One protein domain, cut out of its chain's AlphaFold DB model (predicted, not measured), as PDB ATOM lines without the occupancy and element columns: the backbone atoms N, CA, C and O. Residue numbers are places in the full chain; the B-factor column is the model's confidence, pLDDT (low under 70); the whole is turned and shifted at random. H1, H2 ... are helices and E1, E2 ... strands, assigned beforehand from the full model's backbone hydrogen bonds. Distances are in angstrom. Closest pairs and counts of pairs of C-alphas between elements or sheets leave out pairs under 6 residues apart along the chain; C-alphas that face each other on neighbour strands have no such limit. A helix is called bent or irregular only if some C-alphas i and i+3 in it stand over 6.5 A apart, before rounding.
ATOM      1  N   GLU A 820     178.762 174.516 109.888       94.56
ATOM      2  CA  GLU A 820     178.995 175.608 108.936       94.56
ATOM      3  C   GLU A 820     178.024 175.572 107.739       94.56
ATOM      4  O   GLU A 820     177.462 176.604 107.370       94.56
ATOM      5  N   ASN A 821     177.758 174.382 107.184       96.56
ATOM      6  CA  ASN A 821     176.900 174.177 106.009       96.56
ATOM      7  C   ASN A 821     175.584 173.433 106.331       96.56
ATOM      8  O   ASN A 821     174.744 173.231 105.446       96.56
ATOM      9  N   ALA A 822     175.365 173.027 107.588       96.69
ATOM     10  CA  ALA A 822     174.223 172.210 108.007       96.69
ATOM     11  C   ALA A 822     172.871 172.882 107.733       96.69
ATOM     12  O   ALA A 822     171.911 172.201 107.359       96.69
ATOM     13  N   ASP A 823     172.797 174.209 107.853       98.38
ATOM     14  CA  ASP A 823     171.594 174.968 107.509       98.38
ATOM     15  C   ASP A 823     171.321 174.994 106.000       98.38
ATOM     16  O   ASP A 823     170.179 174.781 105.588       98.38
ATOM     17  N   LEU A 824     172.359 175.093 105.159       98.50
ATOM     18  CA  LEU A 824     172.217 174.948 103.706       98.50
ATOM     19  C   LEU A 824     171.694 173.549 103.339       98.50
ATOM     20  O   LEU A 824     170.773 173.407 102.527       98.50
ATOM     21  N   ALA A 825     172.227 172.509 103.986       97.94
ATOM     22  CA  ALA A 825     171.788 171.129 103.798       97.94
ATOM     23  C   ALA A 825     170.336 170.906 104.261       97.94
ATOM     24  O   ALA A 825     169.568 170.204 103.595       97.94
ATOM     25  N   TYR A 826     169.926 171.514 105.378       96.88
ATOM     26  CA  TYR A 826     168.558 171.431 105.897       96.88
ATOM     27  C   TYR A 826     167.568 172.195 105.008       96.88
ATOM     28  O   TYR A 826     166.498 171.681 104.671       96.88
ATOM     29  N   ALA A 827     167.946 173.386 104.545       96.88
ATOM     30  CA  ALA A 827     167.183 174.154 103.575       96.88
ATOM     31  C   ALA A 827     167.017 173.395 102.252       96.88
ATOM     32  O   ALA A 827     165.915 173.357 101.702       96.88
ATOM     33  N   TRP A 828     168.066 172.714 101.777       97.12
ATOM     34  CA  TRP A 828     167.998 171.816 100.623       97.12
ATOM     35  C   TRP A 828     167.078 170.613 100.869       97.12
ATOM     36  O   TRP A 828     166.266 170.279 100.002       97.12
ATOM     37  N   MET A 829     167.123 169.990 102.052       94.81
ATOM     38  CA  MET A 829     166.212 168.895 102.413       94.81
ATOM     39  C   MET A 829     164.746 169.340 102.298       94.81
ATOM     40  O   MET A 829     163.950 168.665 101.645       94.81
ATOM     41  N   TRP A 830     164.398 170.513 102.833       93.94
ATOM     42  CA  TRP A 830     163.021 171.029 102.853       93.94
ATOM     43  C   TRP A 830     162.630 171.922 101.661       93.94
ATOM     44  O   TRP A 830     161.468 172.332 101.594       93.94
ATOM     45  N   PHE A 831     163.544 172.200 100.726       92.69
ATOM     46  CA  PHE A 831     163.469 173.220  99.664       92.69
ATOM     47  C   PHE A 831     162.056 173.554  99.153       92.69
ATOM     48  O   PHE A 831     161.528 174.635  99.409       92.69
ATOM     49  N   ASP A 832     161.419 172.613  98.461       89.12
ATOM     50  CA  ASP A 832     160.135 172.767  97.775       89.12
ATOM     51  C   ASP A 832     158.927 172.264  98.595       89.12
ATOM     52  O   ASP A 832     157.775 172.386  98.170       89.12
ATOM     53  N   SER A 833     159.155 171.796  99.829       87.38
ATOM     54  CA  SER A 833     158.101 171.327 100.745       87.38
ATOM     55  C   SER A 833     157.199 172.445 101.307       87.38
ATOM     56  O   SER A 833     156.136 172.176 101.877       87.38
ATOM     57  N   VAL A 834     157.590 173.710 101.102       81.06
ATOM     58  CA  VAL A 834     156.984 174.943 101.651       81.06
ATOM     59  C   VAL A 834     155.495 175.121 101.312       81.06
ATOM     60  O   VAL A 834     154.784 175.837 102.011       81.06
ATOM     61  N   ASN A 835     154.994 174.481 100.251       81.50
ATOM     62  CA  ASN A 835     153.579 174.555  99.849       81.50
ATOM     63  C   ASN A 835     152.792 173.253 100.105       81.50
ATOM     64  O   ASN A 835     151.625 173.159  99.727       81.50
ATOM     65  N   ILE A 836     153.420 172.256 100.740       86.94
ATOM     66  CA  ILE A 836     152.841 170.936 101.056       86.94
ATOM     67  C   ILE A 836     152.977 170.564 102.546       86.94
ATOM     68  O   ILE A 836     152.808 169.403 102.909       86.94
ATOM     69  N   GLY A 837     153.240 171.551 103.412       85.69
ATOM     70  CA  GLY A 837     153.222 171.428 104.876       85.69
ATOM     71  C   GLY A 837     154.575 171.611 105.568       85.69
ATOM     72  O   GLY A 837     154.597 171.892 106.763       85.69
ATOM     73  N   GLY A 838     155.694 171.526 104.837       88.31
ATOM     74  CA  GLY A 838     157.044 171.716 105.393       88.31
ATOM     75  C   GLY A 838     157.410 173.174 105.710       88.31
ATOM     76  O   GLY A 838     158.520 173.454 106.157       88.31
ATOM     77  N   ASP A 839     156.474 174.105 105.503       90.94
ATOM     78  CA  ASP A 839     156.506 175.469 106.034       90.94
ATOM     79  C   ASP A 839     156.029 175.574 107.490       90.94
ATOM     80  O   ASP A 839     156.133 176.646 108.086       90.94
ATOM     81  N   HIS A 840     155.501 174.489 108.059       92.56
ATOM     82  CA  HIS A 840     155.179 174.379 109.475       92.56
ATOM     83  C   HIS A 840     156.275 173.578 110.180       92.56
ATOM     84  O   HIS A 840     156.657 172.504 109.716       92.56
ATOM     85  N   TYR A 841     156.738 174.055 111.332       92.88
ATOM     86  CA  TYR A 841     157.796 173.397 112.099       92.88
ATOM     87  C   TYR A 841     157.479 173.384 113.598       92.88
ATOM     88  O   TYR A 841     156.575 174.084 114.067       92.88
ATOM     89  N   LYS A 842     158.183 172.545 114.361       91.31
ATOM     90  CA  LYS A 842     158.036 172.465 115.816       91.31
ATOM     91  C   LYS A 842     159.371 172.243 116.526       91.31
ATOM     92  O   LYS A 842     159.834 171.110 116.641       91.31
ATOM     93  N   GLU A 843     159.907 173.323 117.081       84.44
ATOM     94  CA  GLU A 843     161.090 173.309 117.947       84.44
ATOM     95  C   GLU A 843     160.948 172.323 119.117       84.44
ATOM     96  O   GLU A 843     159.863 172.096 119.674       84.44
ATOM     97  N   MET A 844     162.073 171.720 119.501       74.81
ATOM     98  CA  MET A 844     162.115 170.673 120.516       74.81
ATOM     99  C   MET A 844     161.759 171.237 121.901       74.81
ATOM    100  O   MET A 844     162.543 171.932 122.533       74.81
ATOM    101  N   GLY A 845     160.556 170.909 122.382       70.81
ATOM    102  CA  GLY A 845     160.003 171.401 123.653       70.81
ATOM    103  C   GLY A 845     158.849 172.400 123.501       70.81
ATOM    104  O   GLY A 845     158.088 172.600 124.454       70.81
ATOM    105  N   ALA A 846     158.640 172.957 122.302       81.62
ATOM    106  CA  ALA A 846     157.502 173.825 122.012       81.62
ATOM    107  C   ALA A 846     156.153 173.108 122.241       81.62
ATOM    108  O   ALA A 846     156.042 171.877 122.182       81.62
ATOM    109  N   GLN A 847     155.088 173.871 122.500       80.75
ATOM    110  CA  GLN A 847     153.736 173.312 122.642       80.75
ATOM    111  C   GLN A 847     153.037 173.199 121.284       80.75
ATOM    112  O   GLN A 847     152.670 172.093 120.876       80.75
ATOM    113  N   ASP A 848     152.940 174.306 120.556       87.81
ATOM    114  CA  ASP A 848     152.275 174.404 119.255       87.81
ATOM    115  C   ASP A 848     153.273 174.309 118.079       87.81
ATOM    116  O   ASP A 848     154.485 174.243 118.291       87.81
ATOM    117  N   LYS A 849     152.765 174.259 116.838       89.50
ATOM    118  CA  LYS A 849     153.582 174.419 115.621       89.50
ATOM    119  C   LYS A 849     153.743 175.904 115.290       89.50
ATOM    120  O   LYS A 849     152.763 176.648 115.341       89.50
ATOM    121  N   ALA A 850     154.944 176.296 114.884       91.94
ATOM    122  CA  ALA A 850     155.229 177.576 114.249       91.94
ATOM    123  C   ALA A 850     155.125 177.456 112.713       91.94
ATOM    124  O   ALA A 850     154.982 176.356 112.169       91.94
ATOM    125  N   VAL A 851     155.158 178.593 112.014       94.25
ATOM    126  CA  VAL A 851     155.027 178.683 110.550       94.25
ATOM    127  C   VAL A 851     156.066 179.663 110.015       94.25
ATOM    128  O   VAL A 851     156.151 180.780 110.518       94.25
ATOM    129  N   LEU A 852     156.814 179.272 108.981       94.75
ATOM    130  CA  LEU A 852     157.840 180.122 108.373       94.75
ATOM    131  C   LEU A 852     157.237 181.407 107.791       94.75
ATOM    132  O   LEU A 852     156.284 181.364 106.995       94.75
ATOM    133  N   THR A 853     157.843 182.540 108.145       95.69
ATOM    134  CA  THR A 853     157.537 183.859 107.573       95.69
ATOM    135  C   THR A 853     157.888 183.922 106.077       95.69
ATOM    136  O   THR A 853     158.706 183.131 105.599       95.69
ATOM    137  N   PRO A 854     157.310 184.853 105.295       97.12
ATOM    138  CA  PRO A 854     157.699 185.050 103.896       97.12
ATOM    139  C   PRO A 854     159.200 185.322 103.698       97.12
ATOM    140  O   PRO A 854     159.771 184.804 102.742       97.12
ATOM    141  N   PHE A 855     159.844 186.050 104.618       97.56
ATOM    142  CA  PHE A 855     161.304 186.197 104.686       97.56
ATOM    143  C   PHE A 855     162.021 184.841 104.779       97.56
ATOM    144  O   PHE A 855     162.840 184.520 103.923       97.56
ATOM    145  N   GLN A 856     161.660 184.008 105.754       96.31
ATOM    146  CA  GLN A 856     162.304 182.711 105.981       96.31
ATOM    147  C   GLN A 856     162.070 181.697 104.853       96.31
ATOM    148  O   GLN A 856     162.935 180.878 104.566       96.31
ATOM    149  N   ARG A 857     160.918 181.758 104.173       96.56
ATOM    150  CA  ARG A 857     160.655 180.939 102.973       96.56
ATOM    151  C   ARG A 857     161.578 181.311 101.811       96.56
ATOM    152  O   ARG A 857     162.012 180.430 101.075       96.56
ATOM    153  N   GLU A 858     161.861 182.602 101.642       97.25
ATOM    154  CA  GLU A 858     162.780 183.098 100.613       97.25
ATOM    155  C   GLU A 858     164.242 182.795 100.975       97.25
ATOM    156  O   GLU A 858     165.012 182.392 100.103       97.25
ATOM    157  N   LEU A 859     164.603 182.907 102.260       97.62
ATOM    158  CA  LEU A 859     165.908 182.504 102.787       97.62
ATOM    159  C   LEU A 859     166.169 181.007 102.551       97.62
ATOM    160  O   LEU A 859     167.144 180.674 101.886       97.62
ATOM    161  N   GLN A 860     165.232 180.125 102.918       96.88
ATOM    162  CA  GLN A 860     165.345 178.683 102.650       96.88
ATOM    163  C   GLN A 860     165.501 178.370 101.155       96.88
ATOM    164  O   GLN A 860     166.243 177.469 100.764       96.88
ATOM    165  N   ASN A 861     164.788 179.100 100.288       96.88
ATOM    166  CA  ASN A 861     164.959 178.950  98.847       96.88
ATOM    167  C   ASN A 861     166.396 179.301  98.425       96.88
ATOM    168  O   ASN A 861     166.929 178.637  97.546       96.88
ATOM    169  N   LEU A 862     167.008 180.338  99.002       98.38
ATOM    170  CA  LEU A 862     168.373 180.770  98.681       98.38
ATOM    171  C   LEU A 862     169.436 179.811  99.228       98.38
ATOM    172  O   LEU A 862     170.297 179.378  98.467       98.38
ATOM    173  N   GLU A 863     169.337 179.430 100.500       98.38
ATOM    174  CA  GLU A 863     170.224 178.467 101.167       98.38
ATOM    175  C   GLU A 863     170.261 177.121 100.422       98.38
ATOM    176  O   GLU A 863     171.326 176.554 100.188       98.38
ATOM    177  N   ALA A 864     169.110 176.648  99.933       97.75
ATOM    178  CA  ALA A 864     169.021 175.434  99.124       97.75
ATOM    179  C   ALA A 864     169.728 175.526  97.755       97.75
ATOM    180  O   ALA A 864     170.092 174.487  97.200       97.75
ATOM    181  N   TYR A 865     169.914 176.730  97.194       98.00
ATOM    182  CA  TYR A 865     170.778 176.944  96.024       98.00
ATOM    183  C   TYR A 865     172.248 177.110  96.430       98.00
ATOM    184  O   TYR A 865     173.104 176.582  95.733       98.00
ATOM    185  N   ALA A 866     172.561 177.726  97.571       98.38
ATOM    186  CA  ALA A 866     173.935 177.742  98.082       98.38
ATOM    187  C   ALA A 866     174.457 176.317  98.367       98.38
ATOM    188  O   ALA A 866     175.603 176.012  98.053       98.38
ATOM    189  N   PHE A 867     173.599 175.393  98.822       98.44
ATOM    190  CA  PHE A 867     173.952 173.971  98.942       98.44
ATOM    191  C   PHE A 867     174.276 173.293  97.595       98.44
ATOM    192  O   PHE A 867     175.059 172.346  97.553       98.44
ATOM    193  N   VAL A 868     173.698 173.763  96.480       98.44
ATOM    194  CA  VAL A 868     174.052 173.274  95.131       98.44
ATOM    195  C   VAL A 868     175.488 173.664  94.797       98.44
ATOM    196  O   VAL A 868     176.246 172.823  94.318       98.44
ATOM    197  N   ASP A 869     175.870 174.906  95.087       97.75
ATOM    198  CA  ASP A 869     177.230 175.393  94.858       97.75
ATOM    199  C   ASP A 869     178.232 174.711  95.812       97.75
ATOM    200  O   ASP A 869     179.257 174.218  95.343       97.75
ATOM    201  N   TYR A 870     177.882 174.547  97.097       97.38
ATOM    202  CA  TYR A 870     178.671 173.817  98.103       97.38
ATOM    203  C   TYR A 870     178.989 172.372  97.680       97.38
ATOM    204  O   TYR A 870     180.158 171.997  97.567       97.38
ATOM    205  N   ILE A 871     177.965 171.568  97.355       97.81
ATOM    206  CA  ILE A 871     178.146 170.177  96.899       97.81
ATOM    207  C   ILE A 871     179.025 170.101  95.646       97.81
ATOM    208  O   ILE A 871     179.835 169.182  95.516       97.81
ATOM    209  N   ASN A 872     178.897 171.070  94.735       97.31
ATOM    210  CA  ASN A 872     179.733 171.133  93.542       97.31
ATOM    211  C   ASN A 872     181.195 171.513  93.864       97.31
ATOM    212  O   ASN A 872     182.091 171.002  93.193       97.31
ATOM    213  N   SER A 873     181.464 172.347  94.880       95.56
ATOM    214  CA  SER A 873     182.837 172.673  95.315       95.56
ATOM    215  C   SER A 873     183.562 171.541  96.053       95.56
ATOM    216  O   SER A 873     184.784 171.454  95.955       95.56
ATOM    217  N   LEU A 874     182.842 170.623  96.707       95.25
ATOM    218  CA  LEU A 874     183.450 169.458  97.371       95.25
ATOM    219  C   LEU A 874     184.056 168.420  96.392       95.25
ATOM    220  O   LEU A 874     184.745 167.496  96.818       95.25
ATOM    221  N   GLU A 875     183.765 168.513  95.085       95.19
ATOM    222  CA  GLU A 875     184.155 167.547  94.035       95.19
ATOM    223  C   GLU A 875     183.963 166.050  94.402       95.19
ATOM    224  O   GLU A 875     184.744 165.183  93.974       95.19
ATOM    225  N   LEU A 876     182.934 165.735  95.198       95.69
ATOM    226  CA  LEU A 876     182.670 164.385  95.706       95.69
ATOM    227  C   LEU A 876     182.496 163.375  94.563       95.69
ATOM    228  O   LEU A 876     181.931 163.697  93.516       95.69
ATOM    229  N   LYS A 877     182.962 162.137  94.760       93.81
ATOM    230  CA  LYS A 877     182.975 161.089  93.726       93.81
ATOM    231  C   LYS A 877     182.293 159.807  94.198       93.81
ATOM    232  O   LYS A 877     182.453 159.413  95.350       93.81
ATOM    233  N   ASP A 878     181.558 159.154  93.297       90.25
ATOM    234  CA  ASP A 878     180.968 157.831  93.534       90.25
ATOM    235  C   ASP A 878     182.029 156.710  93.598       90.25
ATOM    236  O   ASP A 878     183.212 156.928  93.331       90.25
ATOM    237  N   GLU A 879     181.597 155.487  93.923       85.06
ATOM    238  CA  GLU A 879     182.437 154.270  93.938       85.06
ATOM    239  C   GLU A 879     183.166 153.969  92.606       85.06
ATOM    240  O   GLU A 879     184.129 153.204  92.582       85.06
ATOM    241  N   ASN A 880     182.739 154.574  91.491       87.56
ATOM    242  CA  ASN A 880     183.342 154.429  90.165       87.56
ATOM    243  C   ASN A 880     184.298 155.595  89.819       87.56
ATOM    244  O   ASN A 880     184.883 155.607  88.732       87.56
ATOM    245  N   GLY A 881     184.473 156.569  90.721       87.38
ATOM    246  CA  GLY A 881     185.270 157.782  90.510       87.38
ATOM    247  C   GLY A 881     184.547 158.888  89.729       87.38
ATOM    248  O   GLY A 881     185.187 159.844  89.283       87.38
ATOM    249  N   THR A 882     183.232 158.778  89.534       92.50
ATOM    250  CA  THR A 882     182.401 159.767  88.834       92.50
ATOM    251  C   THR A 882     182.075 160.928  89.762       92.50
ATOM    252  O   THR A 882     181.528 160.708  90.839       92.50
ATOM    253  N   VAL A 883     182.343 162.168  89.341       95.50
ATOM    254  CA  VAL A 883     181.973 163.358  90.129       95.50
ATOM    255  C   VAL A 883     180.449 163.462  90.256       95.50
ATOM    256  O   VAL A 883     179.717 163.417  89.261       95.50
ATOM    257  N   LEU A 884     179.981 163.606  91.492       97.38
ATOM    258  CA  LEU A 884     178.590 163.826  91.853       97.38
ATOM    259  C   LEU A 884     178.318 165.331  91.880       97.38
ATOM    260  O   LEU A 884     178.940 166.059  92.646       97.38
ATOM    261  N   THR A 885     177.392 165.799  91.045       97.69
ATOM    262  CA  THR A 885     177.070 167.227  90.912       97.69
ATOM    263  C   THR A 885     175.578 167.494  91.068       97.69
ATOM    264  O   THR A 885     174.737 166.599  90.916       97.69
ATOM    265  N   LEU A 886     175.246 168.755  91.337       98.06
ATOM    266  CA  LEU A 886     173.891 169.292  91.304       98.06
ATOM    267  C   LEU A 886     173.773 170.366  90.209       98.06
ATOM    268  O   LEU A 886     174.497 171.355  90.202       98.06
ATOM    269  N   ASP A 887     172.799 170.193  89.312       95.31
ATOM    270  CA  ASP A 887     172.329 171.218  88.364       95.31
ATOM    271  C   ASP A 887     171.262 172.143  89.000       95.31
ATOM    272  O   ASP A 887     170.696 173.014  88.334       95.31
ATOM    273  N   GLY A 888     170.889 171.873  90.255       94.81
ATOM    274  CA  GLY A 888     169.838 172.543  91.018       94.81
ATOM    275  C   GLY A 888     169.308 171.647  92.154       94.81
ATOM    276  O   GLY A 888     169.610 170.453  92.174       94.81
ATOM    277  N   PRO A 889     168.470 172.157  93.080       95.06
ATOM    278  CA  PRO A 889     168.167 171.470  94.349       95.06
ATOM    279  C   PRO A 889     167.438 170.110  94.257       95.06
ATOM    280  O   PRO A 889     167.282 169.418  95.260       95.06
ATOM    281  N   ARG A 890     166.973 169.716  93.063       94.94
ATOM    282  CA  ARG A 890     166.300 168.433  92.769       94.94
ATOM    283  C   ARG A 890     166.761 167.828  91.433       94.94
ATOM    284  O   ARG A 890     165.959 167.253  90.698       94.94
ATOM    285  N   LYS A 891     168.023 168.053  91.035       95.94
ATOM    286  CA  LYS A 891     168.554 167.606  89.735       95.94
ATOM    287  C   LYS A 891     170.078 167.493  89.737       95.94
ATOM    288  O   LYS A 891     170.754 168.446  90.104       95.94
ATOM    289  N   GLY A 892     170.604 166.388  89.218       97.06
ATOM    290  CA  GLY A 892     172.040 166.132  89.065       97.06
ATOM    291  C   GLY A 892     172.414 164.756  89.611       97.06
ATOM    292  O   GLY A 892     171.621 164.145  90.330       97.06
ATOM    293  N   THR A 893     173.613 164.270  89.288       97.56
ATOM    294  CA  THR A 893     174.061 162.920  89.672       97.56
ATOM    295  C   THR A 893     174.098 162.720  91.187       97.56
ATOM    296  O   THR A 893     173.813 161.621  91.652       97.56
ATOM    297  N   TYR A 894     174.348 163.776  91.968       98.06
ATOM    298  CA  TYR A 894     174.250 163.729  93.429       98.06
ATOM    299  C   TYR A 894     172.808 163.471  93.914       98.06
ATOM    300  O   TYR A 894     172.587 162.643  94.796       98.06
ATOM    301  N   TYR A 895     171.805 164.138  93.327       97.81
ATOM    302  CA  TYR A 895     170.395 163.928  93.689       97.81
ATOM    303  C   TYR A 895     169.909 162.534  93.274       97.81
ATOM    304  O   TYR A 895     169.222 161.866  94.046       97.81
ATOM    305  N   ASP A 896     170.324 162.061  92.096       97.00
ATOM    306  CA  ASP A 896     170.030 160.702  91.633       97.00
ATOM    307  C   ASP A 896     170.642 159.645  92.583       97.00
ATOM    308  O   ASP A 896     169.976 158.666  92.928       97.00
ATOM    309  N   ALA A 897     171.866 159.870  93.081       96.62
ATOM    310  CA  ALA A 897     172.512 159.011  94.078       96.62
ATOM    311  C   ALA A 897     171.805 159.045  95.448       96.62
ATOM    312  O   ALA A 897     171.617 158.000  96.072       96.62
ATOM    313  N   VAL A 898     171.324 160.211  95.896       97.00
ATOM    314  CA  VAL A 898     170.490 160.331  97.106       97.00
ATOM    315  C   VAL A 898     169.193 159.522  96.975       97.00
ATOM    316  O   VAL A 898     168.859 158.749  97.878       97.00
ATOM    317  N   LEU A 899     168.485 159.626  95.846       97.62
ATOM    318  CA  LEU A 899     167.281 158.826  95.585       97.62
ATOM    319  C   LEU A 899     167.588 157.320  95.531       97.62
ATOM    320  O   LEU A 899     166.789 156.510  96.013       97.62
ATOM    321  N   GLN A 900     168.749 156.927  94.998       96.50
ATOM    322  CA  GLN A 900     169.204 155.536  95.000       96.50
ATOM    323  C   GLN A 900     169.472 155.031  96.428       96.50
ATOM    324  O   GLN A 900     168.902 154.014  96.819       96.50
ATOM    325  N   ASN A 901     170.198 155.785  97.261       95.88
ATOM    326  CA  ASN A 901     170.435 155.444  98.671       95.88
ATOM    327  C   ASN A 901     169.124 155.260  99.462       95.88
ATOM    328  O   ASN A 901     168.981 154.318 100.243       95.88
ATOM    329  N   MET A 902     168.131 156.129  99.234       96.69
ATOM    330  CA  MET A 902     166.794 155.995  99.830       96.69
ATOM    331  C   MET A 902     166.062 154.740  99.322       96.69
ATOM    332  O   MET A 902     165.357 154.075 100.084       96.69
ATOM    333  N   SER A 903     166.241 154.397  98.044       97.56
ATOM    334  CA  SER A 903     165.686 153.183  97.434       97.56
ATOM    335  C   SER A 903     166.286 151.916  98.040       97.56
ATOM    336  O   SER A 903     165.553 150.981  98.356       97.56
ATOM    337  N   ASP A 904     167.600 151.883  98.249       95.50
ATOM    338  CA  ASP A 904     168.292 150.713  98.791       95.50
ATOM    339  C   ASP A 904     167.995 150.493 100.275       95.50
ATOM    340  O   ASP A 904     167.751 149.352 100.675       95.50
ATOM    341  N   ALA A 905     167.856 151.564 101.062       94.88
ATOM    342  CA  ALA A 905     167.344 151.497 102.432       94.88
ATOM    343  C   ALA A 905     165.950 150.845 102.503       94.88
ATOM    344  O   ALA A 905     165.702 149.954 103.323       94.88
ATOM    345  N   LEU A 906     165.033 151.247 101.611       95.69
ATOM    346  CA  LEU A 906     163.710 150.631 101.507       95.69
ATOM    347  C   LEU A 906     163.809 149.162 101.077       95.69
ATOM    348  O   LEU A 906     163.175 148.296 101.680       95.69
ATOM    349  N   ASN A 907     164.602 148.864 100.045       95.88
ATOM    350  CA  ASN A 907     164.755 147.509  99.519       95.88
ATOM    351  C   ASN A 907     165.402 146.558 100.540       95.88
ATOM    352  O   ASN A 907     165.020 145.388 100.584       95.88
ATOM    353  N   ALA A 908     166.307 147.038 101.397       92.69
ATOM    354  CA  ALA A 908     166.861 146.275 102.513       92.69
ATOM    355  C   ALA A 908     165.763 145.876 103.517       92.69
ATOM    356  O   ALA A 908     165.603 144.688 103.814       92.69
ATOM    357  N   LEU A 909     164.929 146.827 103.952       91.44
ATOM    358  CA  LEU A 909     163.822 146.550 104.875       91.44
ATOM    359  C   LEU A 909     162.728 145.660 104.246       91.44
ATOM    360  O   LEU A 909     162.151 144.809 104.925       91.44
ATOM    361  N   VAL A 910     162.465 145.796 102.941       93.31
ATOM    362  CA  VAL A 910     161.571 144.898 102.177       93.31
ATOM    363  C   VAL A 910     162.143 143.478 102.103       93.31
ATOM    364  O   VAL A 910     161.406 142.508 102.281       93.31
ATOM    365  N   LYS A 911     163.452 143.339 101.870       91.31
ATOM    366  CA  LYS A 911     164.172 142.059 101.757       91.31
ATOM    367  C   LYS A 911     164.209 141.282 103.077       91.31
ATOM    368  O   LYS A 911     164.115 140.057 103.046       91.31
ATOM    369  N   GLU A 912     164.295 141.971 104.216       88.50
ATOM    370  CA  GLU A 912     164.123 141.363 105.548       88.50
ATOM    371  C   GLU A 912     162.645 141.123 105.926       88.50
ATOM    372  O   GLU A 912     162.356 140.424 106.896       88.50
ATOM    373  N   GLY A 913     161.691 141.656 105.154       88.50
ATOM    374  CA  GLY A 913     160.255 141.530 105.413       88.50
ATOM    375  C   GLY A 913     159.717 142.479 106.491       88.50
ATOM    376  O   GLY A 913     158.599 142.279 106.967       88.50
ATOM    377  N   GLY A 914     160.481 143.510 106.868       87.50
ATOM    378  CA  GLY A 914     160.084 144.518 107.856       87.50
ATOM    379  C   GLY A 914     159.015 145.502 107.359       87.50
ATOM    380  O   GLY A 914     158.335 146.125 108.172       87.50
ATOM    381  N   ILE A 915     158.819 145.624 106.040       91.06
ATOM    382  CA  ILE A 915     157.798 146.496 105.439       91.06
ATOM    383  C   ILE A 915     157.168 145.875 104.181       91.06
ATOM    384  O   ILE A 915     157.854 145.280 103.352       91.06
ATOM    385  N   ASN A 916     155.856 146.074 104.004       93.00
ATOM    386  CA  ASN A 916     155.196 145.980 102.698       93.00
ATOM    387  C   ASN A 916     154.842 147.406 102.220       93.00
ATOM    388  O   ASN A 916     153.907 148.002 102.770       93.00
ATOM    389  N   PRO A 917     155.551 147.977 101.225       93.69
ATOM    390  CA  PRO A 917     155.345 149.366 100.811       93.69
ATOM    391  C   PRO A 917     153.939 149.630 100.263       93.69
ATOM    392  O   PRO A 917     153.382 150.691 100.528       93.69
ATOM    393  N   GLU A 918     153.335 148.645  99.585       90.38
ATOM    394  CA  GLU A 918     151.975 148.737  99.026       90.38
ATOM    395  C   GLU A 918     150.867 148.755 100.097       90.38
ATOM    396  O   GLU A 918     149.739 149.148  99.809       90.38
ATOM    397  N   GLU A 919     151.168 148.323 101.329       91.25
ATOM    398  CA  GLU A 919     150.235 148.365 102.465       91.25
ATOM    399  C   GLU A 919     150.499 149.551 103.404       91.25
ATOM    400  O   GLU A 919     149.548 150.122 103.946       91.25
ATOM    401  N   LYS A 920     151.771 149.933 103.601       92.75
ATOM    402  CA  LYS A 920     152.158 151.078 104.442       92.75
ATOM    403  C   LYS A 920     151.810 152.409 103.767       92.75
ATOM    404  O   LYS A 920     151.208 153.266 104.414       92.75
ATOM    405  N   TYR A 921     152.152 152.582 102.490       90.69
ATOM    406  CA  TYR A 921     151.975 153.846 101.774       90.69
ATOM    407  C   TYR A 921     150.750 153.797 100.857       90.69
ATOM    408  O   TYR A 921     150.541 152.843 100.111       90.69
ATOM    409  N   LYS A 922     149.926 154.845 100.910       78.75
ATOM    410  CA  LYS A 922     148.768 155.029 100.025       78.75
ATOM    411  C   LYS A 922     149.120 156.048  98.960       78.75
ATOM    412  O   LYS A 922     149.865 156.978  99.246       78.75
ATOM    413  N   ASP A 923     148.581 155.847  97.760       78.25
ATOM    414  CA  ASP A 923     148.737 156.765  96.627       78.25
ATOM    415  C   ASP A 923     150.221 157.103  96.338       78.25
ATOM    416  O   ASP A 923     150.585 158.212  95.967       78.25
ATOM    417  N   TYR A 924     151.097 156.105  96.520       85.12
ATOM    418  CA  TYR A 924     152.558 156.247  96.496       85.12
ATOM    419  C   TYR A 924     153.156 156.516  95.102       85.12
ATOM    420  O   TYR A 924     154.357 156.748  94.991       85.12
ATOM    421  N   SER A 925     152.347 156.467  94.038       84.12
ATOM    422  CA  SER A 925     152.782 156.496  92.630       84.12
ATOM    423  C   SER A 925     153.578 157.730  92.223       84.12
ATOM    424  O   SER A 925     154.275 157.700  91.210       84.12
ATOM    425  N   ASP A 926     153.440 158.804  92.990       85.00
ATOM    426  CA  ASP A 926     153.958 160.123  92.648       85.00
ATOM    427  C   ASP A 926     155.414 160.296  93.127       85.00
ATOM    428  O   ASP A 926     156.107 161.201  92.671       85.00
ATOM    429  N   TRP A 927     155.897 159.399  94.001       93.44
ATOM    430  CA  TRP A 927     157.248 159.429  94.583       93.44
ATOM    431  C   TRP A 927     157.927 158.061  94.723       93.44
ATOM    432  O   TRP A 927     159.131 158.005  94.976       93.44
ATOM    433  N   LEU A 928     157.186 156.960  94.577       96.44
ATOM    434  CA  LEU A 928     157.690 155.597  94.701       96.44
ATOM    435  C   LEU A 928     157.246 154.751  93.503       96.44
ATOM    436  O   LEU A 928     156.063 154.645  93.178       96.44
ATOM    437  N   LYS A 929     158.203 154.075  92.872       95.81
ATOM    438  CA  LYS A 929     157.984 153.215  91.709       95.81
ATOM    439  C   LYS A 929     158.401 151.787  92.020       95.81
ATOM    440  O   LYS A 929     159.551 151.536  92.358       95.81
ATOM    441  N   LYS A 930     157.492 150.830  91.826       95.12
ATOM    442  CA  LYS A 930     157.835 149.402  91.824       95.12
ATOM    443  C   LYS A 930     158.421 148.994  90.470       95.12
ATOM    444  O   LYS A 930     157.895 149.377  89.424       95.12
ATOM    445  N   ASN A 931     159.503 148.227  90.493       95.38
ATOM    446  CA  ASN A 931     160.232 147.757  89.318       95.38
ATOM    447  C   ASN A 931     159.788 146.346  88.891       95.38
ATOM    448  O   ASN A 931     159.107 145.637  89.634       95.38
ATOM    449  N   GLU A 932     160.165 145.928  87.676       94.75
ATOM    450  CA  GLU A 932     159.746 144.635  87.099       94.75
ATOM    451  C   GLU A 932     160.313 143.411  87.844       94.75
ATOM    452  O   GLU A 932     159.726 142.330  87.790       94.75
ATOM    453  N   ASP A 933     161.427 143.578  88.560       93.94
ATOM    454  CA  ASP A 933     162.047 142.561  89.418       93.94
ATOM    455  C   ASP A 933     161.416 142.465  90.822       93.94
ATOM    456  O   ASP A 933     161.684 141.515  91.558       93.94
ATOM    457  N   GLY A 934     160.544 143.414  91.179       91.44
ATOM    458  CA  GLY A 934     159.893 143.515  92.484       91.44
ATOM    459  C   GLY A 934     160.583 144.443  93.489       91.44
ATOM    460  O   GLY A 934     160.018 144.630  94.568       91.44
ATOM    461  N   SER A 935     161.732 145.038  93.145       95.62
ATOM    462  CA  SER A 935     162.346 146.132  93.912       95.62
ATOM    463  C   SER A 935     161.514 147.419  93.822       95.62
ATOM    464  O   SER A 935     160.591 147.531  93.006       95.62
ATOM    465  N   TYR A 936     161.847 148.407  94.647       97.12
ATOM    466  CA  TYR A 936     161.272 149.747  94.601       97.12
ATOM    467  C   TYR A 936     162.364 150.794  94.379       97.12
ATOM    468  O   TYR A 936     163.481 150.652  94.871       97.12
ATOM    469  N   SER A 937     162.019 151.861  93.665       97.81
ATOM    470  CA  SER A 937     162.825 153.072  93.530       97.81
ATOM    471  C   SER A 937     162.038 154.257  94.076       97.81
ATOM    472  O   SER A 937     160.902 154.483  93.652       97.81
ATOM    473  N   VAL A 938     162.637 155.018  94.987       97.38
ATOM    474  CA  VAL A 938     162.198 156.379  95.313       97.38
ATOM    475  C   VAL A 938     162.542 157.255  94.108       97.38
ATOM    476  O   VAL A 938     163.656 157.199  93.595       97.38
ATOM    477  N   THR A 939     161.570 158.006  93.599       96.06
ATOM    478  CA  THR A 939     161.702 158.817  92.375       96.06
ATOM    479  C   THR A 939     161.527 160.309  92.615       96.06
ATOM    480  O   THR A 939     161.812 161.090  91.713       96.06
ATOM    481  N   ASP A 940     161.045 160.707  93.794       93.19
ATOM    482  CA  ASP A 940     160.952 162.109  94.194       93.19
ATOM    483  C   ASP A 940     161.084 162.267  95.715       93.19
ATOM    484  O   ASP A 940     160.416 161.573  96.486       93.19
ATOM    485  N   MET A 941     161.940 163.193  96.151       92.50
ATOM    486  CA  MET A 941     162.210 163.443  97.567       92.50
ATOM    487  C   MET A 941     161.052 164.186  98.250       92.50
ATOM    488  O   MET A 941     160.711 163.892  99.394       92.50
ATOM    489  N   SER A 942     160.397 165.107  97.550       88.88
ATOM    490  CA  SER A 942     159.357 165.972  98.120       88.88
ATOM    491  C   SER A 942     158.041 165.223  98.324       88.88
ATOM    492  O   SER A 942     157.411 165.308  99.383       88.88
ATOM    493  N   GLY A 943     157.666 164.397  97.349       91.69
ATOM    494  CA  GLY A 943     156.595 163.423  97.468       91.69
ATOM    495  C   GLY A 943     156.909 162.311  98.475       91.69
ATOM    496  O   GLY A 943     155.986 161.860  99.148       91.69
ATOM    497  N   PHE A 944     158.179 161.930  98.681       93.25
ATOM    498  CA  PHE A 944     158.577 161.070  99.806       93.25
ATOM    499  C   PHE A 944     158.301 161.747 101.157       93.25
ATOM    500  O   PHE A 944     157.660 161.140 102.020       93.25
ATOM    501  N   LEU A 945     158.718 163.009 101.344       92.50
ATOM    502  CA  LEU A 945     158.490 163.752 102.591       92.50
ATOM    503  C   LEU A 945     156.986 163.886 102.893       92.50
ATOM    504  O   LEU A 945     156.569 163.783 104.046       92.50
ATOM    505  N   LEU A 946     156.154 164.064 101.862       90.81
ATOM    506  CA  LEU A 946     154.696 164.098 101.982       90.81
ATOM    507  C   LEU A 946     154.090 162.709 102.255       90.81
ATOM    508  O   LEU A 946     153.325 162.532 103.201       90.81
ATOM    509  N   GLY A 947     154.440 161.713 101.441       90.62
ATOM    510  CA  GLY A 947     153.858 160.367 101.445       90.62
ATOM    511  C   GLY A 947     154.239 159.507 102.652       90.62
ATOM    512  O   GLY A 947     153.513 158.571 102.993       90.62
ATOM    513  N   THR A 948     155.338 159.840 103.330       91.44
ATOM    514  CA  THR A 948     155.718 159.257 104.627       91.44
ATOM    515  C   THR A 948     155.180 160.038 105.833       91.44
ATOM    516  O   THR A 948     155.217 159.518 106.948       91.44
ATOM    517  N   GLY A 949     154.660 161.257 105.637       90.25
ATOM    518  CA  GLY A 949     154.263 162.170 106.718       90.25
ATOM    519  C   GLY A 949     155.428 162.930 107.371       90.25
ATOM    520  O   GLY A 949     155.240 163.566 108.406       90.25
ATOM    521  N   MET A 950     156.622 162.885 106.775       90.25
ATOM    522  CA  MET A 950     157.824 163.610 107.205       90.25
ATOM    523  C   MET A 950     157.613 165.134 107.259       90.25
ATOM    524  O   MET A 950     158.042 165.770 108.216       90.25
ATOM    525  N   VAL A 951     156.871 165.720 106.306       90.75
ATOM    526  CA  VAL A 951     156.507 167.159 106.324       90.75
ATOM    527  C   VAL A 951     155.788 167.595 107.601       90.75
ATOM    528  O   VAL A 951     155.899 168.747 108.005       90.75
ATOM    529  N   ASP A 952     155.084 166.687 108.281       87.75
ATOM    530  CA  ASP A 952     154.399 166.998 109.534       87.75
ATOM    531  C   ASP A 952     155.341 166.976 110.758       87.75
ATOM    532  O   ASP A 952     154.912 167.339 111.858       87.75
ATOM    533  N   ARG A 953     156.609 166.579 110.585       89.50
ATOM    534  CA  ARG A 953     157.583 166.332 111.661       89.50
ATOM    535  C   ARG A 953     158.739 167.330 111.754       89.50
ATOM    536  O   ARG A 953     159.416 167.315 112.775       89.50
ATOM    537  N   ARG A 954     158.952 168.194 110.751       92.56
ATOM    538  CA  ARG A 954     160.027 169.206 110.740       92.56
ATOM    539  C   ARG A 954     160.170 169.905 112.100       92.56
ATOM    540  O   ARG A 954     159.199 170.475 112.607       92.56
ATOM    541  N   ASN A 955     161.378 169.896 112.662       91.44
ATOM    542  CA  ASN A 955     161.632 170.383 114.020       91.44
ATOM    543  C   ASN A 955     162.492 171.659 114.100       91.44
ATOM    544  O   ASN A 955     162.348 172.398 115.071       91.44
ATOM    545  N   LYS A 956     163.319 171.966 113.091       92.44
ATOM    546  CA  LYS A 956     164.141 173.190 113.031       92.44
ATOM    547  C   LYS A 956     163.524 174.288 112.149       92.44
ATOM    548  O   LYS A 956     162.716 174.020 111.250       92.44
ATOM    549  N   ASN A 957     163.906 175.526 112.462       92.06
ATOM    550  CA  ASN A 957     163.433 176.787 111.881       92.06
ATOM    551  C   ASN A 957     164.123 177.075 110.515       92.06
ATOM    552  O   ASN A 957     164.496 176.127 109.817       92.06
ATOM    553  N   VAL A 958     164.240 178.346 110.101       94.69
ATOM    554  CA  VAL A 958     165.168 178.819 109.050       94.69
ATOM    555  C   VAL A 958     165.831 180.143 109.486       94.69
ATOM    556  O   VAL A 958     165.094 181.119 109.693       94.69
ATOM    557  N   PRO A 959     167.172 180.195 109.608       96.38
ATOM    558  CA  PRO A 959     168.050 179.033 109.760       96.38
ATOM    559  C   PRO A 959     167.705 178.282 111.065       96.38
ATOM    560  O   PRO A 959     166.822 178.693 111.825       96.38
ATOM    561  N   GLY A 960     168.314 177.126 111.291       92.62
ATOM    562  CA  GLY A 960     167.888 176.118 112.255       92.62
ATOM    563  C   GLY A 960     169.002 175.474 113.086       92.62
ATOM    564  O   GLY A 960     168.662 174.803 114.064       92.62
ATOM    565  N   PHE A 961     170.279 175.655 112.743       95.25
ATOM    566  CA  PHE A 961     171.447 175.283 113.559       95.25
ATOM    567  C   PHE A 961     172.156 176.516 114.110       95.25
ATOM    568  O   PHE A 961     172.463 176.578 115.302       95.25
ATOM    569  N   ASP A 962     172.374 177.507 113.255       97.38
ATOM    570  CA  ASP A 962     172.770 178.853 113.638       97.38
ATOM    571  C   ASP A 962     171.528 179.747 113.527       97.38
ATOM    572  O   ASP A 962     171.228 180.303 112.469       97.38
ATOM    573  N   THR A 963     170.722 179.811 114.590       95.75
ATOM    574  CA  THR A 963     169.452 180.546 114.535       95.75
ATOM    575  C   THR A 963     169.671 182.041 114.720       95.75
ATOM    576  O   THR A 963     170.489 182.469 115.527       95.75
ATOM    577  N   LEU A 964     168.858 182.860 114.042       95.31
ATOM    578  CA  LEU A 964     168.881 184.330 114.149       95.31
ATOM    579  C   LEU A 964     168.747 184.858 115.595       95.31
ATOM    580  O   LEU A 964     169.123 185.987 115.871       95.31
ATOM    581  N   ASP A 965     168.195 184.072 116.521       92.44
ATOM    582  CA  ASP A 965     168.047 184.422 117.939       92.44
ATOM    583  C   ASP A 965     169.072 183.736 118.867       92.44
ATOM    584  O   ASP A 965     168.956 183.835 120.089       92.44
ATOM    585  N   LYS A 966     170.046 183.021 118.290       94.06
ATOM    586  CA  LYS A 966     171.094 182.230 118.956       94.06
ATOM    587  C   LYS A 966     170.600 181.158 119.940       94.06
ATOM    588  O   LYS A 966     171.353 180.699 120.798       94.06
ATOM    589  N   SER A 967     169.340 180.735 119.831       87.56
ATOM    590  CA  SER A 967     168.719 179.748 120.729       87.56
ATOM    591  C   SER A 967     169.151 178.290 120.491       87.56
ATOM    592  O   SER A 967     168.834 177.421 121.310       87.56
ATOM    593  N   ALA A 968     169.854 178.011 119.387       88.25
ATOM    594  CA  ALA A 968     170.188 176.667 118.916       88.25
ATOM    595  C   ALA A 968     171.632 176.242 119.266       88.25
ATOM    596  O   ALA A 968     171.997 176.235 120.441       88.25
ATOM    597  N   GLU A 969     172.440 175.791 118.302       91.50
ATOM    598  CA  GLU A 969     173.804 175.283 118.527       91.50
ATOM    599  C   GLU A 969     174.854 176.400 118.770       91.50
ATOM    600  O   GLU A 969     175.958 176.114 119.230       91.50
ATOM    601  N   ASN A 970     174.479 177.671 118.582       94.69
ATOM    602  CA  ASN A 970     175.286 178.899 118.728       94.69
ATOM    603  C   ASN A 970     176.165 179.026 119.986       94.69
ATOM    604  O   ASN A 970     177.218 179.659 119.944       94.69
ATOM    605  N   ASN A 971     175.759 178.451 121.120       92.94
ATOM    606  CA  ASN A 971     176.542 178.532 122.358       92.94
ATOM    607  C   ASN A 971     177.738 177.558 122.417       92.94
ATOM    608  O   ASN A 971     178.507 177.617 123.378       92.94
ATOM    609  N   ALA A 972     177.922 176.701 121.404       93.44
ATOM    610  CA  ALA A 972     179.114 175.865 121.236       93.44
ATOM    611  C   ALA A 972     180.344 176.630 120.710       93.44
ATOM    612  O   ALA A 972     181.463 176.164 120.908       93.44
ATOM    613  N   PHE A 973     180.145 177.791 120.082       95.56
ATOM    614  CA  PHE A 973     181.188 178.600 119.438       95.56
ATOM    615  C   PHE A 973     181.395 179.942 120.162       95.56
ATOM    616  O   PHE A 973     180.607 180.299 121.049       95.56
ATOM    617  N   GLY A 974     182.456 180.663 119.802       93.19
ATOM    618  CA  GLY A 974     182.915 181.886 120.470       93.19
ATOM    619  C   GLY A 974     183.936 181.621 121.583       93.19
ATOM    620  O   GLY A 974     184.318 180.472 121.825       93.19
ATOM    621  N   THR A 975     184.377 182.691 122.243       90.00
ATOM    622  CA  THR A 975     185.351 182.707 123.355       90.00
ATOM    623  C   THR A 975     184.761 182.213 124.686       90.00
ATOM    624  O   THR A 975     183.575 181.894 124.791       90.00
ATOM    625  N   ASP A 976     185.583 182.107 125.732       85.75
ATOM    626  CA  ASP A 976     185.186 181.596 127.049       85.75
ATOM    627  C   ASP A 976     184.274 182.551 127.847       85.75
ATOM    628  O   ASP A 976     183.479 182.090 128.673       85.75
ATOM    629  N   ASP A 977     184.295 183.855 127.566       86.56
ATOM    630  CA  ASP A 977     183.360 184.845 128.117       86.56
ATOM    631  C   ASP A 977     182.023 184.909 127.344       86.56
ATOM    632  O   ASP A 977     180.958 185.106 127.941       86.56
ATOM    633  N   GLN A 978     182.040 184.655 126.030       90.69
ATOM    634  CA  GLN A 978     180.868 184.735 125.153       90.69
ATOM    635  C   GLN A 978     179.815 183.651 125.442       90.69
ATOM    636  O   GLN A 978     180.076 182.446 125.406       90.69
ATOM    637  N   GLU A 979     178.555 184.051 125.654       90.69
ATOM    638  CA  GLU A 979     177.452 183.093 125.830       90.69
ATOM    639  C   GLU A 979     177.131 182.359 124.514       90.69
ATOM    640  O   GLU A 979     177.157 181.127 124.480       90.69
ATOM    641  N   ALA A 980     176.900 183.093 123.417       94.25
ATOM    642  CA  ALA A 980     176.612 182.536 122.094       94.25
ATOM    643  C   ALA A 980     176.930 183.517 120.949       94.25
ATOM    644  O   ALA A 980     176.659 184.718 121.060       94.25
ATOM    645  N   VAL A 981     177.404 182.984 119.820       96.19
ATOM    646  CA  VAL A 981     177.727 183.733 118.589       96.19
ATOM    647  C   VAL A 981     177.067 183.107 117.362       96.19
ATOM    648  O   VAL A 981     176.683 181.935 117.388       96.19
ATOM    649  N   HIS A 982     176.929 183.880 116.289       98.12
ATOM    650  CA  HIS A 982     176.761 183.321 114.947       98.12
ATOM    651  C   HIS A 982     178.102 182.772 114.445       98.12
ATOM    652  O   HIS A 982     179.160 183.303 114.773       98.12
ATOM    653  N   TYR A 983     178.051 181.685 113.684       96.50
ATOM    654  CA  TYR A 983     179.215 180.936 113.220       96.50
ATOM    655  C   TYR A 983     179.115 180.482 111.759       96.50
ATOM    656  O   TYR A 983     180.155 180.247 111.161       96.50
ATOM    657  N   SER A 984     177.914 180.380 111.166       97.62
ATOM    658  CA  SER A 984     177.747 179.946 109.771       97.62
ATOM    659  C   SER A 984     178.058 181.079 108.790       97.62
ATOM    660  O   SER A 984     177.206 181.887 108.398       97.62
ATOM    661  N   LYS A 985     179.312 181.112 108.351       96.12
ATOM    662  CA  LYS A 985     179.845 182.046 107.353       96.12
ATOM    663  C   LYS A 985     179.140 181.896 105.997       96.12
ATOM    664  O   LYS A 985     178.933 182.881 105.279       96.12
ATOM    665  N   SER A 986     178.699 180.685 105.663       96.81
ATOM    666  CA  SER A 986     177.964 180.332 104.450       96.81
ATOM    667  C   SER A 986     176.550 180.934 104.436       96.81
ATOM    668  O   SER A 986     176.168 181.583 103.455       96.81
ATOM    669  N   VAL A 987     175.800 180.841 105.543       98.25
ATOM    670  CA  VAL A 987     174.493 181.505 105.692       98.25
ATOM    671  C   VAL A 987     174.667 183.024 105.770       98.25
ATOM    672  O   VAL A 987     173.920 183.755 105.114       98.25
ATOM    673  N   ALA A 988     175.692 183.522 106.469       98.25
ATOM    674  CA  ALA A 988     176.011 184.950 106.514       98.25
ATOM    675  C   ALA A 988     176.258 185.532 105.108       98.25
ATOM    676  O   ALA A 988     175.744 186.605 104.774       98.25
ATOM    677  N   GLN A 989     176.964 184.803 104.238       98.00
ATOM    678  CA  GLN A 989     177.192 185.209 102.851       98.00
ATOM    679  C   GLN A 989     175.889 185.188 102.027       98.00
ATOM    680  O   GLN A 989     175.626 186.133 101.276       98.00
ATOM    681  N   VAL A 990     175.016 184.187 102.220       98.25
ATOM    682  CA  VAL A 990     173.676 184.142 101.597       98.25
ATOM    683  C   VAL A 990     172.821 185.346 102.011       98.25
ATOM    684  O   VAL A 990     172.214 185.986 101.141       98.25
ATOM    685  N   LEU A 991     172.792 185.679 103.308       98.25
ATOM    686  CA  LEU A 991     172.082 186.835 103.864       98.25
ATOM    687  C   LEU A 991     172.612 188.156 103.282       98.25
ATOM    688  O   LEU A 991     171.822 189.007 102.868       98.25
ATOM    689  N   LYS A 992     173.939 188.307 103.198       97.56
ATOM    690  CA  LYS A 992     174.650 189.493 102.692       97.56
ATOM    691  C   LYS A 992     174.394 189.749 101.207       97.56
ATOM    692  O   LYS A 992     173.919 190.828 100.846       97.56
ATOM    693  N   ASP A 993     174.619 188.759 100.343       97.12
ATOM    694  CA  ASP A 993     174.440 188.917  98.890       97.12
ATOM    695  C   ASP A 993     172.971 189.130  98.497       97.12
ATOM    696  O   ASP A 993     172.659 189.848  97.540       97.12
ATOM    697  N   ASN A 994     172.040 188.551  99.262       97.31
ATOM    698  CA  ASN A 994     170.606 188.672  99.018       97.31
ATOM    699  C   ASN A 994     169.918 189.718  99.900       97.31
ATOM    700  O   ASN A 994     168.692 189.836  99.829       97.31
ATOM    701  N   TYR A 995     170.657 190.522 100.669       96.19
ATOM    702  CA  TYR A 995     170.099 191.417 101.690       96.19
ATOM    703  C   TYR A 995     168.944 192.272 101.160       96.19
ATOM    704  O   TYR A 995     167.856 192.293 101.720       96.19
ATOM    705  N   LYS A 996     169.128 192.912  99.998       92.38
ATOM    706  CA  LYS A 996     168.119 193.767  99.343       92.38
ATOM    707  C   LYS A 996     166.877 193.014  98.830       92.38
ATOM    708  O   LYS A 996     165.836 193.628  98.601       92.38
ATOM    709  N   ARG A 997     166.997 191.708  98.581       96.31
ATOM    710  CA  ARG A 997     165.894 190.817  98.190       96.31
ATOM    711  C   ARG A 997     165.114 190.405  99.437       96.31
ATOM    712  O   ARG A 997     163.905 190.621  99.487       96.31
ATOM    713  N   LEU A 998     165.824 189.928 100.458       97.00
ATOM    714  CA  LEU A 998     165.282 189.542 101.762       97.00
ATOM    715  C   LEU A 998     164.602 190.726 102.472       97.00
ATOM    716  O   LEU A 998     163.475 190.588 102.939       97.00
ATOM    717  N   SER A 999     165.188 191.927 102.415       96.56
ATOM    718  CA  SER A 999     164.627 193.177 102.954       96.56
ATOM    719  C   SER A 999     163.407 193.723 102.194       96.56
ATOM    720  O   SER A 999     163.023 194.879 102.379       96.56
ATOM    721  N   SER A1000     162.821 192.935 101.289       96.62
ATOM    722  CA  SER A1000     161.517 193.208 100.671       96.62
ATOM    723  C   SER A1000     160.434 192.201 101.083       96.62
ATOM    724  O   SER A1000     159.279 192.338 100.675       96.62
ATOM    725  N   CYS A1001     160.791 191.208 101.903       96.88
ATOM    726  CA  CYS A1001     159.907 190.155 102.378       96.88
ATOM    727  C   CYS A1001     159.253 190.519 103.720       96.88
ATOM    728  O   CYS A1001     159.882 191.052 104.633       96.88
ATOM    729  N   GLU A1002     157.976 190.169 103.866       97.25
ATOM    730  CA  GLU A1002     157.255 190.255 105.139       97.25
ATOM    731  C   GLU A1002     157.924 189.354 106.197       97.25
ATOM    732  O   GLU A1002     158.274 188.203 105.919       97.25
ATOM    733  N   GLY A1003     158.137 189.906 107.397       93.94
ATOM    734  CA  GLY A1003     158.919 189.302 108.484       93.94
ATOM    735  C   GLY A1003     160.371 189.794 108.590       93.94
ATOM    736  O   GLY A1003     160.960 189.663 109.659       93.94
ATOM    737  N   PHE A1004     160.950 190.413 107.550       96.81
ATOM    738  CA  PHE A1004     162.348 190.874 107.609       96.81
ATOM    739  C   PHE A1004     162.564 192.026 108.600       96.81
ATOM    740  O   PHE A1004     163.504 191.980 109.384       96.81
ATOM    741  N   ASP A1005     161.688 193.039 108.619       94.50
ATOM    742  CA  ASP A1005     161.834 194.213 109.504       94.50
ATOM    743  C   ASP A1005     161.874 193.843 111.002       94.50
ATOM    744  O   ASP A1005     162.471 194.561 111.802       94.50
ATOM    745  N   GLU A1006     161.264 192.715 111.381       94.38
ATOM    746  CA  GLU A1006     161.252 192.181 112.750       94.38
ATOM    747  C   GLU A1006     162.545 191.422 113.096       94.38
ATOM    748  O   GLU A1006     162.894 191.312 114.269       94.38
ATOM    749  N   GLN A1007     163.260 190.925 112.082       95.31
ATOM    750  CA  GLN A1007     164.509 190.166 112.200       95.31
ATOM    751  C   GLN A1007     165.749 190.967 111.774       95.31
ATOM    752  O   GLN A1007     166.858 190.461 111.901       95.31
ATOM    753  N   LYS A1008     165.602 192.205 111.278       94.94
ATOM    754  CA  LYS A1008     166.704 192.966 110.668       94.94
ATOM    755  C   LYS A1008     167.936 193.053 111.575       94.94
ATOM    756  O   LYS A1008     169.025 192.781 111.100       94.94
ATOM    757  N   ALA A1009     167.762 193.401 112.851       96.31
ATOM    758  CA  ALA A1009     168.881 193.532 113.788       96.31
ATOM    759  C   ALA A1009     169.642 192.207 113.979       96.31
ATOM    760  O   ALA A1009     170.865 192.211 114.043       96.31
ATOM    761  N   ASN A1010     168.920 191.085 113.988       96.88
ATOM    762  CA  ASN A1010     169.504 189.751 114.055       96.88
ATOM    763  C   ASN A1010     170.263 189.417 112.761       96.88
ATOM    764  O   ASN A1010     171.377 188.925 112.815       96.88
ATOM    765  N   VAL A1011     169.688 189.729 111.592       97.81
ATOM    766  CA  VAL A1011     170.341 189.527 110.282       97.81
ATOM    767  C   VAL A1011     171.582 190.411 110.117       97.81
ATOM    768  O   VAL A1011     172.560 189.966 109.525       97.81
ATOM    769  N   ASP A1012     171.555 191.644 110.630       96.50
ATOM    770  CA  ASP A1012     172.721 192.530 110.652       96.50
ATOM    771  C   ASP A1012     173.841 191.906 111.513       96.50
ATOM    772  O   ASP A1012     174.943 191.704 111.007       96.50
ATOM    773  N   ALA A1013     173.530 191.515 112.758       95.94
ATOM    774  CA  ALA A1013     174.476 190.886 113.690       95.94
ATOM    775  C   ALA A1013     175.030 189.541 113.181       95.94
ATOM    776  O   ALA A1013     176.190 189.223 113.410       95.94
ATOM    777  N   TYR A1014     174.234 188.769 112.437       97.81
ATOM    778  CA  TYR A1014     174.662 187.520 111.797       97.81
ATOM    779  C   TYR A1014     175.735 187.756 110.726       97.81
ATOM    780  O   TYR A1014     176.734 187.044 110.663       97.81
ATOM    781  N   ILE A1015     175.528 188.765 109.872       96.69
ATOM    782  CA  ILE A1015     176.484 189.147 108.822       96.69
ATOM    783  C   ILE A1015     177.751 189.758 109.433       96.69
ATOM    784  O   ILE A1015     178.829 189.630 108.854       96.69
ATOM    785  N   GLU A1016     177.616 190.413 110.585       93.19
ATOM    786  CA  GLU A1016     178.728 190.904 111.386       93.19
ATOM    787  C   GLU A1016     179.508 189.721 111.985       93.19
ATOM    788  O   GLU A1016     180.542 189.344 111.435       93.19
ATOM    789  N   GLU A1017     178.997 189.068 113.027       94.38
ATOM    790  CA  GLU A1017     179.707 188.056 113.824       94.38
ATOM    791  C   GLU A1017     180.323 186.908 113.006       94.38
ATOM    792  O   GLU A1017     181.477 186.559 113.234       94.38
ATOM    793  N   ALA A1018     179.600 186.348 112.030       91.44
ATOM    794  CA  ALA A1018     180.058 185.171 111.286       91.44
ATOM    795  C   ALA A1018     180.854 185.492 110.002       91.44
ATOM    796  O   ALA A1018     181.242 184.571 109.282       91.44
ATOM    797  N   LEU A1019     181.056 186.772 109.636       89.81
ATOM    798  CA  LEU A1019     181.618 187.111 108.314       89.81
ATOM    799  C   LEU A1019     182.352 188.460 108.183       89.81
ATOM    800  O   LEU A1019     183.144 188.606 107.246       89.81
ATOM    801  N   THR A1020     182.107 189.465 109.030       80.12
ATOM    802  CA  THR A1020     182.828 190.761 108.957       80.12
ATOM    803  C   THR A1020     183.250 191.365 110.294       80.12
ATOM    804  O   THR A1020     183.902 192.407 110.285       80.12
ATOM    805  N   GLY A1021     182.856 190.758 111.409       78.25
ATOM    806  CA  GLY A1021     183.293 191.097 112.754       78.25
ATOM    807  C   GLY A1021     184.698 190.578 113.043       78.25
ATOM    808  O   GLY A1021     185.345 189.944 112.211       78.25
ATOM    809  N   GLU A1022     185.169 190.873 114.244       78.81
ATOM    810  CA  GLU A1022     186.579 190.749 114.612       78.81
ATOM    811  C   GLU A1022     186.917 189.306 115.020       78.81
ATOM    812  O   GLU A1022     187.825 188.694 114.455       78.81
ATOM    813  N   ASP A1023     186.071 188.703 115.860       87.56
ATOM    814  CA  ASP A1023     186.120 187.276 116.203       87.56
ATOM    815  C   ASP A1023     185.798 186.351 115.019       87.56
ATOM    816  O   ASP A1023     186.030 185.145 115.105       87.56
ATOM    817  N   ALA A1024     185.281 186.874 113.899       88.56
ATOM    818  CA  ALA A1024     184.824 186.056 112.773       88.56
ATOM    819  C   ALA A1024     185.927 185.117 112.255       88.56
ATOM    820  O   ALA A1024     185.643 183.980 111.896       88.56
ATOM    821  N   ALA A1025     187.194 185.550 112.268       87.19
ATOM    822  CA  ALA A1025     188.335 184.722 111.865       87.19
ATOM    823  C   ALA A1025     188.711 183.631 112.892       87.19
ATOM    824  O   ALA A1025     189.256 182.594 112.511       87.19
ATOM    825  N   TYR A1026     188.416 183.846 114.177       89.44
ATOM    826  CA  TYR A1026     188.573 182.850 115.241       89.44
ATOM    827  C   TYR A1026     187.431 181.823 115.203       89.44
ATOM    828  O   TYR A1026     187.673 180.621 115.309       89.44
ATOM    829  N   ILE A1027     186.199 182.279 114.962       93.12
ATOM    830  CA  ILE A1027     185.012 181.425 114.822       93.12
ATOM    831  C   ILE A1027     185.106 180.564 113.547       93.12
ATOM    832  O   ILE A1027     184.860 179.365 113.617       93.12
ATOM    833  N   ASP A1028     185.576 181.128 112.428       91.69
ATOM    834  CA  ASP A1028     185.931 180.416 111.181       91.69
ATOM    835  C   ASP A1028     186.969 179.301 111.426       91.69
ATOM    836  O   ASP A1028     186.886 178.215 110.862       91.69
ATOM    837  N   ASN A1029     187.925 179.526 112.335       92.94
ATOM    838  CA  ASN A1029     188.887 178.501 112.744       92.94
ATOM    839  C   ASN A1029     188.258 177.433 113.667       92.94
ATOM    840  O   ASN A1029     188.608 176.257 113.578       92.94
ATOM    841  N   GLN A1030     187.309 177.810 114.535       94.81
ATOM    842  CA  GLN A1030     186.533 176.850 115.332       94.81
ATOM    843  C   GLN A1030     185.603 175.984 114.464       94.81
ATOM    844  O   GLN A1030     185.398 174.818 114.800       94.81
ATOM    845  N   THR A1031     185.026 176.508 113.376       94.06
ATOM    846  CA  THR A1031     184.191 175.715 112.456       94.06
ATOM    847  C   THR A1031     185.038 174.825 111.545       94.06
ATOM    848  O   THR A1031     184.700 173.646 111.423       94.06
ATOM    849  N   ASP A1032     186.180 175.310 111.033       94.19
ATOM    850  CA  ASP A1032     187.208 174.504 110.343       94.19
ATOM    851  C   ASP A1032     187.617 173.280 111.194       94.19
ATOM    852  O   ASP A1032     187.504 172.134 110.747       94.19
ATOM    853  N   LEU A1033     188.013 173.499 112.458       95.69
ATOM    854  CA  LEU A1033     188.390 172.437 113.410       95.69
ATOM    855  C   LEU A1033     187.225 171.515 113.809       95.69
ATOM    856  O   LEU A1033     187.437 170.477 114.433       95.69
ATOM    857  N   MET A1034     185.990 171.848 113.440       95.88
ATOM    858  CA  MET A1034     184.811 171.013 113.666       95.88
ATOM    859  C   MET A1034     184.193 170.497 112.354       95.88
ATOM    860  O   MET A1034     183.043 170.042 112.369       95.88
ATOM    861  N   ASN A1035     184.934 170.490 111.234       96.00
ATOM    862  CA  ASN A1035     184.454 169.969 109.950       96.00
ATOM    863  C   ASN A1035     185.285 168.794 109.392       96.00
ATOM    864  O   ASN A1035     186.154 168.950 108.534       96.00
TER     865      ASN A1035
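Overview. This is residues 820 to 1035 of the 1214 residues of an uncharacterized protein of uncultured Roseburia sp (UniProt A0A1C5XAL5). The model has two lobes of unequal size: in the larger, H1 and H2 cross steeply, H7 packs on both, and H9 packs on H7; in the smaller, H3 packs on strand E2 of a small hairpin, E1 and E2, with H4 and H5 nearby. Two long links, residues 874 to 892 between H2 and H3 and residues 948 to 968 between H5 and H6, join the lobes. The printed part has 216 residues, with ten named helices and two named strands in the order H1 H2 H3 H4 E1 E2 H5 H6 H7 H8 H9 H10; the two-stranded sheet, E1 - E2, is antiparallel. The class is mostly helix, though under half of the residues are in named elements. The whole is compact, with a radius of gyration of the C-alphas of 19.3 A and spans of 60 by 44 by 33 A.

Along the chain. H1, residues 820 to 830, begins at C-alpha 820 (178.995, 175.608, 108.936) and is irregular, with C-alphas 820 and 823 7.6 A apart. H2, residues 854 to 873, is 29.3 A long, and H3, residues 893 to 911, is 26.1 A. H4 is residues 917 to 920, E1 928 to 930, E2 936 to 938, H5 941 to 947, H6 969 to 972, H7 985 to 993 and H8 995 to 998. H9, residues 1004 to 1017, is 18.7 A long and irregular, with C-alphas 1006 and 1009 7.8 A apart. H10, residues 1024 to 1032, ends at C-alpha 1032 (187.208, 174.504, 110.343).

Arrangement. H2 and H7 are the hubs, touching three helices each. H1 and H2 touch at a steep tilt of 66 degrees, opposite ways; their closest C-alphas, Trp 828 and Ala 864, are 4.0 A apart. H7 touches H2 at Glu 863 and Val 990, 6.7 A between C-alphas, and H1 at Asn 821 and Ser 986, 6.4 A. H9 touches H7 with residues 1011 to 1015 alone, closest C-alphas Ala 988 and Ile 1015, 4.8 A. H8 only just touches H2, with 3 pairs of C-alphas within 8 A, closest Phe 855 and Leu 998, 6.0 A. H10 is close to but not clearly touching H9, and H6 touches no helix. The closest C-alphas of H3 and E2, Ser 903 and Ser 937, are 4.8 A apart. In the hairpin E1 and E2, N 929 and O 937 are within hydrogen-bond range at 2.8 A. H4 and H5 are each close to but not clearly touching H3. Every O i to N i+4 pair is within range in H3, H5, H7 and H10, against 6 of 7 in H1, 14 of 16 in H2 and 8 of 10 in H9; H4, H6 and H8 are too short for such a pair.

Size, cuts and confidence. The C-alphas farthest apart, Glu 932 and Asp 977, are 62.1 A apart. The printed part has no cut. The links H1 to H2, H2 to H3, H5 to H6 and H6 to H7 are long. The mean pLDDT of the printed part is 93.2, and no printed residue is under 70.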